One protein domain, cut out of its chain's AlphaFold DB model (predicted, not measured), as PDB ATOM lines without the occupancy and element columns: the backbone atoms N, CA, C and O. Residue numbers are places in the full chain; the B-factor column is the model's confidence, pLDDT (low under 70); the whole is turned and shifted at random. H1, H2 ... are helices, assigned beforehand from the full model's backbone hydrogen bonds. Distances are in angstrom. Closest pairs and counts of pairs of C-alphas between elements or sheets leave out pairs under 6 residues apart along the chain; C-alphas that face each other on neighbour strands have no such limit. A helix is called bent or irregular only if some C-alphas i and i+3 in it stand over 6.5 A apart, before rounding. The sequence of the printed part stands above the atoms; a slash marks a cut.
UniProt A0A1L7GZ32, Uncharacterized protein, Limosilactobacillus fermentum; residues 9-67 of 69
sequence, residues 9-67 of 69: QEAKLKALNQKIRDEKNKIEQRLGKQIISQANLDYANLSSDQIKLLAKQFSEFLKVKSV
ATOM      1  N   GLN A   9       1.415  32.319  -6.670       90.56
ATOM      2  CA  GLN A   9       2.619  31.505  -6.481       90.56
ATOM      3  C   GLN A   9       3.341  31.875  -5.180       90.56
ATOM      4  O   GLN A   9       3.699  30.975  -4.419       90.56
ATOM      5  N   GLU A  10       3.462  33.164  -4.864       91.38
ATOM      6  CA  GLU A  10       4.051  33.633  -3.603       91.38
ATOM      7  C   GLU A  10       3.250  33.164  -2.385       91.38
ATOM      8  O   GLU A  10       3.818  32.645  -1.421       91.38
ATOM      9  N   ALA A  11       1.917  33.253  -2.441       91.94
ATOM     10  CA  ALA A  11       1.051  32.760  -1.372       91.94
ATOM     11  C   ALA A  11       1.214  31.245  -1.147       91.94
ATOM     12  O   ALA A  11       1.291  30.790  -0.002       91.94
ATOM     13  N   LYS A  12       1.326  30.460  -2.230       93.06
ATOM     14  CA  LYS A  12       1.594  29.014  -2.155       93.06
ATOM     15  C   LYS A  12       2.963  28.717  -1.549       93.06
ATOM     16  O   LYS A  12       3.058  27.835  -0.696       93.06
ATOM     17  N   LEU A  13       3.999  29.457  -1.943       94.62
ATOM     18  CA  LEU A  13       5.345  29.298  -1.392       94.62
ATOM     19  C   LEU A  13       5.370  29.613   0.109       94.62
ATOM     20  O   LEU A  13       5.927  28.850   0.898       94.62
ATOM     21  N   LYS A  14       4.703  30.693   0.525       95.69
ATOM     22  CA  LYS A  14       4.586  31.070   1.937       95.69
ATOM     23  C   LYS A  14       3.857  29.999   2.752       95.69
ATOM     24  O   LYS A  14       4.337  29.621   3.819       95.69
ATOM     25  N   ALA A  15       2.741  29.481   2.239       95.38
ATOM     26  CA  ALA A  15       1.993  28.407   2.890       95.38
ATOM     27  C   ALA A  15       2.825  27.119   3.015       95.38
ATOM     28  O   ALA A  15       2.809  26.469   4.060       95.38
ATOM     29  N   LEU A  16       3.593  26.773   1.977       96.50
ATOM     30  CA  LEU A  16       4.490  25.621   2.004       96.50
ATOM     31  C   LEU A  16       5.597  25.792   3.052       96.50
ATOM     32  O   LEU A  16       5.821  24.887   3.852       96.50
ATOM     33  N   ASN A  17       6.244  26.958   3.096       96.69
ATOM     34  CA  ASN A  17       7.285  27.257   4.082       96.69
ATOM     35  C   ASN A  17       6.753  27.202   5.517       96.69
ATOM     36  O   ASN A  17       7.429  26.674   6.401       96.69
ATOM     37  N   GLN A  18       5.531  27.689   5.745       96.81
ATOM     38  CA  GLN A  18       4.884  27.579   7.049       96.81
ATOM     39  C   GLN A  18       4.663  26.110   7.428       96.81
ATOM     40  O   GLN A  18       5.088  25.688   8.500       96.81
ATOM     41  N   LYS A  19       4.118  25.302   6.510       96.81
ATOM     42  CA  LYS A  19       3.904  23.866   6.735       96.81
ATOM     43  C   LYS A  19       5.205  23.122   7.051       96.81
ATOM     44  O   LYS A  19       5.224  22.266   7.930       96.81
ATOM     45  N   ILE A  20       6.298  23.458   6.362       96.50
ATOM     46  CA  ILE A  20       7.624  22.883   6.631       96.50
ATOM     47  C   ILE A  20       8.089  23.242   8.044       96.50
ATOM     48  O   ILE A  20       8.591  22.378   8.760       96.50
ATOM     49  N   ARG A  21       7.927  24.501   8.459       97.00
ATOM     50  CA  ARG A  21       8.304  24.952   9.804       97.00
ATOM     51  C   ARG A  21       7.497  24.235  10.885       97.00
ATOM     52  O   ARG A  21       8.074  23.800  11.877       97.00
ATOM     53  N   ASP A  22       6.198  24.067  10.670       97.56
ATOM     54  CA  ASP A  22       5.312  23.406  11.629       97.56
ATOM     55  C   ASP A  22       5.663  21.921  11.790       97.56
ATOM     56  O   ASP A  22       5.756  21.417  12.912       97.56
ATOM     57  N   GLU A  23       5.938  21.220  10.686       97.44
ATOM     58  CA  GLU A  23       6.357  19.818  10.745       97.44
ATOM     59  C   GLU A  23       7.752  19.657  11.368       97.44
ATOM     60  O   GLU A  23       7.952  18.719  12.140       97.44
ATOM     61  N   LYS A  24       8.691  20.589  11.136       97.06
ATOM     62  CA  LYS A  24       9.984  20.609  11.846       97.06
ATOM     63  C   LYS A  24       9.789  20.716  13.358       97.06
ATOM     64  O   LYS A  24      10.258  19.842  14.085       97.06
ATOM     65  N   ASN A  25       9.010  21.698  13.814       97.31
ATOM     66  CA  ASN A  25       8.718  21.885  15.238       97.31
ATOM     67  C   ASN A  25       8.082  20.627  15.858       97.31
ATOM     68  O   ASN A  25       8.403  20.223  16.974       97.31
ATOM     69  N   LYS A  26       7.179  19.971  15.123       97.69
ATOM     70  CA  LYS A  26       6.514  18.739  15.563       97.69
ATOM     71  C   LYS A  26       7.479  17.559  15.674       97.69
ATOM     72  O   LYS A  26       7.343  16.757  16.597       97.69
ATOM     73  N   ILE A  27       8.432  17.436  14.751       95.94
ATOM     74  CA  ILE A  27       9.495  16.425  14.822       95.94
ATOM     75  C   ILE A  27      10.377  16.683  16.048       95.94
ATOM     76  O   ILE A  27      10.587  15.762  16.833       95.94
ATOM     77  N   GLU A  28      10.816  17.925  16.256       94.88
ATOM     78  CA  GLU A  28      11.646  18.326  17.402       94.88
ATOM     79  C   GLU A  28      10.949  18.019  18.739       94.88
ATOM     80  O   GLU A  28      11.534  17.380  19.616       94.88
ATOM     81  N   GLN A  29       9.665  18.373  18.873       95.69
ATOM     82  CA  GLN A  29       8.867  18.072  20.067       95.69
ATOM     83  C   GLN A  29       8.705  16.565  20.306       95.69
ATOM     84  O   GLN A  29       8.829  16.090  21.437       95.69
ATOM     85  N   ARG A  30       8.422  15.794  19.247       97.06
ATOM     86  CA  ARG A  30       8.279  14.333  19.344       97.06
ATOM     87  C   ARG A  30       9.586  13.670  19.754       97.06
ATOM     88  O   ARG A  30       9.554  12.796  20.617       97.06
ATOM     89  N   LEU A  31      10.705  14.093  19.168       94.19
ATOM     90  CA  LEU A  31      12.028  13.581  19.508       94.19
ATOM     91  C   LEU A  31      12.358  13.869  20.976       94.19
ATOM     92  O   LEU A  31      12.704  12.945  21.707       94.19
ATOM     93  N   GLY A  32      12.157  15.110  21.428       93.62
ATOM     94  CA  GLY A  32      12.357  15.480  22.830       93.62
ATOM     95  C   GLY A  32      11.514  14.628  23.784       93.62
ATOM     96  O   GLY A  32      12.042  14.076  24.747       93.62
ATOM     97  N   LYS A  33      10.222  14.430  23.481       95.00
ATOM     98  CA  LYS A  33       9.336  13.578  24.292       95.00
ATOM     99  C   LYS A  33       9.820  12.128  24.357       95.00
ATOM    100  O   LYS A  33       9.800  11.542  25.437       95.00
ATOM    101  N   GLN A  34      10.238  11.557  23.227       95.31
ATOM    102  CA  GLN A  34      10.755  10.186  23.180       95.31
ATOM    103  C   GLN A  34      12.002  10.043  24.049       95.31
ATOM    104  O   GLN A  34      12.022   9.159  24.899       95.31
ATOM    105  N   ILE A  35      12.971  10.956  23.922       92.31
ATOM    106  CA  ILE A  35      14.191  10.960  24.743       92.31
ATOM    107  C   ILE A  35      13.841  11.017  26.233       92.31
ATOM    108  O   ILE A  35      14.304  10.170  26.991       92.31
ATOM    109  N   ILE A  36      12.976  11.953  26.640       93.31
ATOM    110  CA  ILE A  36      12.548  12.098  28.041       93.31
ATOM    111  C   ILE A  36      11.912  10.801  28.555       93.31
ATOM    112  O   ILE A  36      12.283  10.319  29.622       93.31
ATOM    113  N   SER A  37      10.992  10.211  27.783       94.81
ATOM    114  CA  SER A  37      10.282   8.994  28.192       94.81
ATOM    115  C   SER A  37      11.166   7.745  28.224       94.81
ATOM    116  O   SER A  37      11.043   6.939  29.139       94.81
ATOM    117  N   GLN A  38      12.071   7.582  27.256       94.31
ATOM    118  CA  GLN A  38      12.928   6.400  27.141       94.31
ATOM    119  C   GLN A  38      14.080   6.431  28.144       94.31
ATOM    120  O   GLN A  38      14.438   5.395  28.694       94.31
ATOM    121  N   ALA A  39      14.636   7.615  28.410       91.62
ATOM    122  CA  ALA A  39      15.647   7.800  29.446       91.62
ATOM    123  C   ALA A  39      15.039   7.939  30.854       91.62
ATOM    124  O   ALA A  39      15.786   8.074  31.819       91.62
ATOM    125  N   ASN A  40      13.703   7.900  30.969       93.31
ATOM    126  CA  ASN A  40      12.958   8.050  32.219       93.31
ATOM    127  C   ASN A  40      13.397   9.294  33.017       93.31
ATOM    128  O   ASN A  40      13.669   9.219  34.217       93.31
ATOM    129  N   LEU A  41      13.530  10.432  32.326       92.12
ATOM    130  CA  LEU A  41      13.995  11.673  32.942       92.12
ATOM    131  C   LEU A  41      12.902  12.274  33.825       92.12
ATOM    132  O   LEU A  41      11.751  12.412  33.408       92.12
ATOM    133  N   ASP A  42      13.288  12.687  35.028       92.69
ATOM    134  CA  ASP A  42      12.396  13.391  35.941       92.69
ATOM    135  C   ASP A  42      12.174  14.835  35.473       92.69
ATOM    136  O   ASP A  42      13.110  15.635  35.393       92.69
ATOM    137  N   TYR A  43      10.913  15.183  35.205       90.25
ATOM    138  CA  TYR A  43      10.500  16.525  34.801       90.25
ATOM    139  C   TYR A  43      10.864  17.600  35.830       90.25
ATOM    140  O   TYR A  43      11.118  18.737  35.430       90.25
ATOM    141  N   ALA A  44      10.951  17.261  37.122       92.38
ATOM    142  CA  ALA A  44      11.388  18.197  38.160       92.38
ATOM    143  C   ALA A  44      12.843  18.663  37.961       92.38
ATOM    144  O   ALA A  44      13.203  19.768  38.363       92.38
ATOM    145  N   ASN A  45      13.657  17.850  37.281       88.56
ATOM    146  CA  ASN A  45      15.066  18.117  37.004       88.56
ATOM    147  C   ASN A  45      15.318  18.626  35.569       88.56
ATOM    148  O   ASN A  45      16.466  18.844  35.186       88.56
ATOM    149  N   LEU A  46      14.268  18.872  34.774       90.88
ATOM    150  CA  LEU A  46      14.358  19.413  33.409       90.88
ATOM    151  C   LEU A  46      14.184  20.939  33.379       90.88
ATOM    152  O   LEU A  46      13.347  21.480  32.653       90.88
ATOM    153  N   SER A  47      14.991  21.660  34.161       94.50
ATOM    154  CA  SER A  47      15.059  23.122  34.051       94.50
ATOM    155  C   SER A  47      15.637  23.552  32.694       94.50
ATOM    156  O   SER A  47      16.290  22.770  32.001       94.50
ATOM    157  N   SER A  48      15.439  24.817  32.306       93.25
ATOM    158  CA  SER A  48      15.939  25.350  31.024       93.25
ATOM    159  C   SER A  48      17.442  25.110  30.823       93.25
ATOM    160  O   SER A  48      17.873  24.721  29.737       93.25
ATOM    161  N   ASP A  49      18.247  25.272  31.876       95.56
ATOM    162  CA  ASP A  49      19.694  25.068  31.787       95.56
ATOM    163  C   ASP A  49      20.079  23.587  31.722       95.56
ATOM    164  O   ASP A  49      20.991  23.231  30.972       95.56
ATOM    165  N   GLN A  50      19.341  22.705  32.406       93.31
ATOM    166  CA  GLN A  50      19.535  21.257  32.281       93.31
ATOM    167  C   GLN A  50      19.166  20.760  30.880       93.31
ATOM    168  O   GLN A  50      19.913  19.990  30.282       93.31
ATOM    169  N   ILE A  51      18.079  21.273  30.295       93.56
ATOM    170  CA  ILE A  51      17.699  20.971  28.907       93.56
ATOM    171  C   ILE A  51      18.816  21.383  27.934       93.56
ATOM    172  O   ILE A  51      19.168  20.605  27.046       93.56
ATOM    173  N   LYS A  52      19.416  22.571  28.102       95.00
ATOM    174  CA  LYS A  52      20.546  23.020  27.264       95.00
ATOM    175  C   LYS A  52      21.772  22.121  27.418       95.00
ATOM    176  O   LYS A  52      22.408  21.793  26.416       95.00
ATOM    177  N   LEU A  53      22.107  21.734  28.650       94.81
ATOM    178  CA  LEU A  53      23.242  20.855  28.924       94.81
ATOM    179  C   LEU A  53      23.049  19.489  28.253       94.81
ATOM    180  O   LEU A  53      23.928  19.046  27.514       94.81
ATOM    181  N   LEU A  54      21.874  18.881  28.435       92.31
ATOM    182  CA  LEU A  54      21.510  17.611  27.805       92.31
ATOM    183  C   LEU A  54      21.547  17.707  26.278       92.31
ATOM    184  O   LEU A  54      22.103  16.830  25.621       92.31
ATOM    185  N   ALA A  55      21.023  18.791  25.699       92.81
ATOM    186  CA  ALA A  55      21.067  19.012  24.256       92.81
ATOM    187  C   ALA A  55      22.508  19.108  23.726       92.81
ATOM    188  O   ALA A  55      22.813  18.551  22.669       92.81
ATOM    189  N   LYS A  56      23.410  19.769  24.466       94.88
ATOM    190  CA  LYS A  56      24.834  19.849  24.112       94.88
ATOM    191  C   LYS A  56      25.492  18.468  24.142       94.88
ATOM    192  O   LYS A  56      26.087  18.070  23.145       94.88
ATOM    193  N   GLN A  57      25.330  17.727  25.238       92.44
ATOM    194  CA  GLN A  57      25.895  16.381  25.391       92.44
ATOM    195  C   GLN A  57      25.355  15.416  24.328       92.44
ATOM    196  O   GLN A  57      26.112  14.662  23.718       92.44
ATOM    197  N   PHE A  58      24.052  15.476  24.049       90.62
ATOM    198  CA  PHE A  58      23.426  14.670  23.008       90.62
ATOM    199  C   PHE A  58      23.950  15.033  21.610       90.62
ATOM    200  O   PHE A  58      24.237  14.144  20.810       90.62
ATOM    201  N   SER A  59      24.149  16.325  21.317       91.19
ATOM    202  CA  SER A  59      24.759  16.768  20.055       91.19
ATOM    203  C   SER A  59      26.193  16.258  19.896       91.19
ATOM    204  O   SER A  59      26.562  15.814  18.812       91.19
ATOM    205  N   GLU A  60      26.995  16.291  20.961       93.50
ATOM    206  CA  GLU A  60      28.357  15.747  20.967       93.50
ATOM    207  C   GLU A  60      28.352  14.231  20.720       93.50
ATOM    208  O   GLU A  60      29.076  13.755  19.847       93.50
ATOM    209  N   PHE A  61      27.467  13.487  21.388       89.75
ATOM    210  CA  PHE A  61      27.295  12.048  21.166       89.75
ATOM    211  C   PHE A  61      26.940  11.708  19.709       89.75
ATOM    212  O   PHE A  61      27.544  10.816  19.112       89.75
ATOM    213  N   LEU A  62      25.985  12.431  19.117       88.00
ATOM    214  CA  LEU A  62      25.586  12.211  17.723       88.00
ATOM    215  C   LEU A  62      26.710  12.535  16.735       88.00
ATOM    216  O   LEU A  62      26.867  11.828  15.743       88.00
ATOM    217  N   LYS A  63      27.513  13.571  17.003       87.25
ATOM    218  CA  LYS A  63      28.676  13.906  16.168       87.25
ATOM    219  C   LYS A  63      29.711  12.791  16.179       87.25
ATOM    220  O   LYS A  63      30.181  12.424  15.112       87.25
ATOM    221  N   VAL A  64      30.008  12.213  17.345       71.94
ATOM    222  CA  VAL A  64      30.930  11.068  17.464       71.94
ATOM    223  C   VAL A  64      30.426   9.865  16.657       71.94
ATOM    224  O   VAL A  64      31.212   9.190  16.008       71.94
ATOM    225  N   LYS A  65      29.111   9.633  16.637       62.72
ATOM    226  CA  LYS A  65      28.476   8.555  15.858       62.72
ATOM    227  C   LYS A  65      28.426   8.809  14.347       62.72
ATOM    228  O   LYS A  65      28.226   7.862  13.599       62.72
ATOM    229  N   SER A  66      28.575  10.057  13.905       61.84
ATOM    230  CA  SER A  66      28.501  10.447  12.491       61.84
ATOM    231  C   SER A  66      29.858  10.410  11.772       61.84
ATOM    232  O   SER A  66      29.890  10.713  10.583       61.84
ATOM    233  N   VAL A  67      30.963  10.093  12.464       55.03
ATOM    234  CA  VAL A  67      32.321  10.025  11.875       55.03
ATOM    235  C   VAL A  67      32.605   8.673  11.195       55.03
ATOM    236  O   VAL A  67      33.557   8.567  10.433       55.03
TER     237      VAL A  67
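What this domain is: This is residues 9 to 67 of the 69 residues of an uncharacterized protein of Limosilactobacillus fermentum (UniProt A0A1L7GZ32). Two separate helices make an open L: the long H1 is a straight arm, and the shorter H2 is set across its far end without packing on it. A looping link joins them, and residues 9 to 31 of H1 stick out as a bare rod. The printed part has 59 residues with two named helices, H1 then H2, and no named strand; the class is all helix. It is only just extended, close to loose, with a radius of gyration of the C-alphas of 15.8 A and spans of 46 by 33 by 20 A.

How they stand to each other: Start with H1, residues 9 to 38, whose N-to-C direction is (0.25, -0.57, 0.78). Then look at H2, residues 48 to 65, whose direction is (0.49, -0.58, -0.65). You will find H1 and H2 apart, with no C-alpha of the one within 8 A of the other. The 9 residues between them form a short link, in which residues 43 to 45 are a helical run without a name. Residues 37 to 45 stand free, and so do residues 56 to 67, of which 56 to 65 belong to H2. In H1 and H2 every O i to N i+4 pair is within hydrogen-bond range.

Where its parts are: Find C-alpha 9 at (2.619, 31.505, -6.481); from there H1 runs 43.2 A to C-alpha 38 at (12.928, 6.400, 27.141). Next find C-alpha 48 at (15.939, 25.350, 31.024); H2 runs 25.9 A from it to C-alpha 65 at (28.476, 8.555, 15.858). Neither helix is bent.

The domain as a whole: The two C-alphas farthest apart are those of Gln 9 and Ala 44, at 47.4 A. The printed part has no cut. Its mean pLDDT is 91.7, and residues 65 to 67 are under 70.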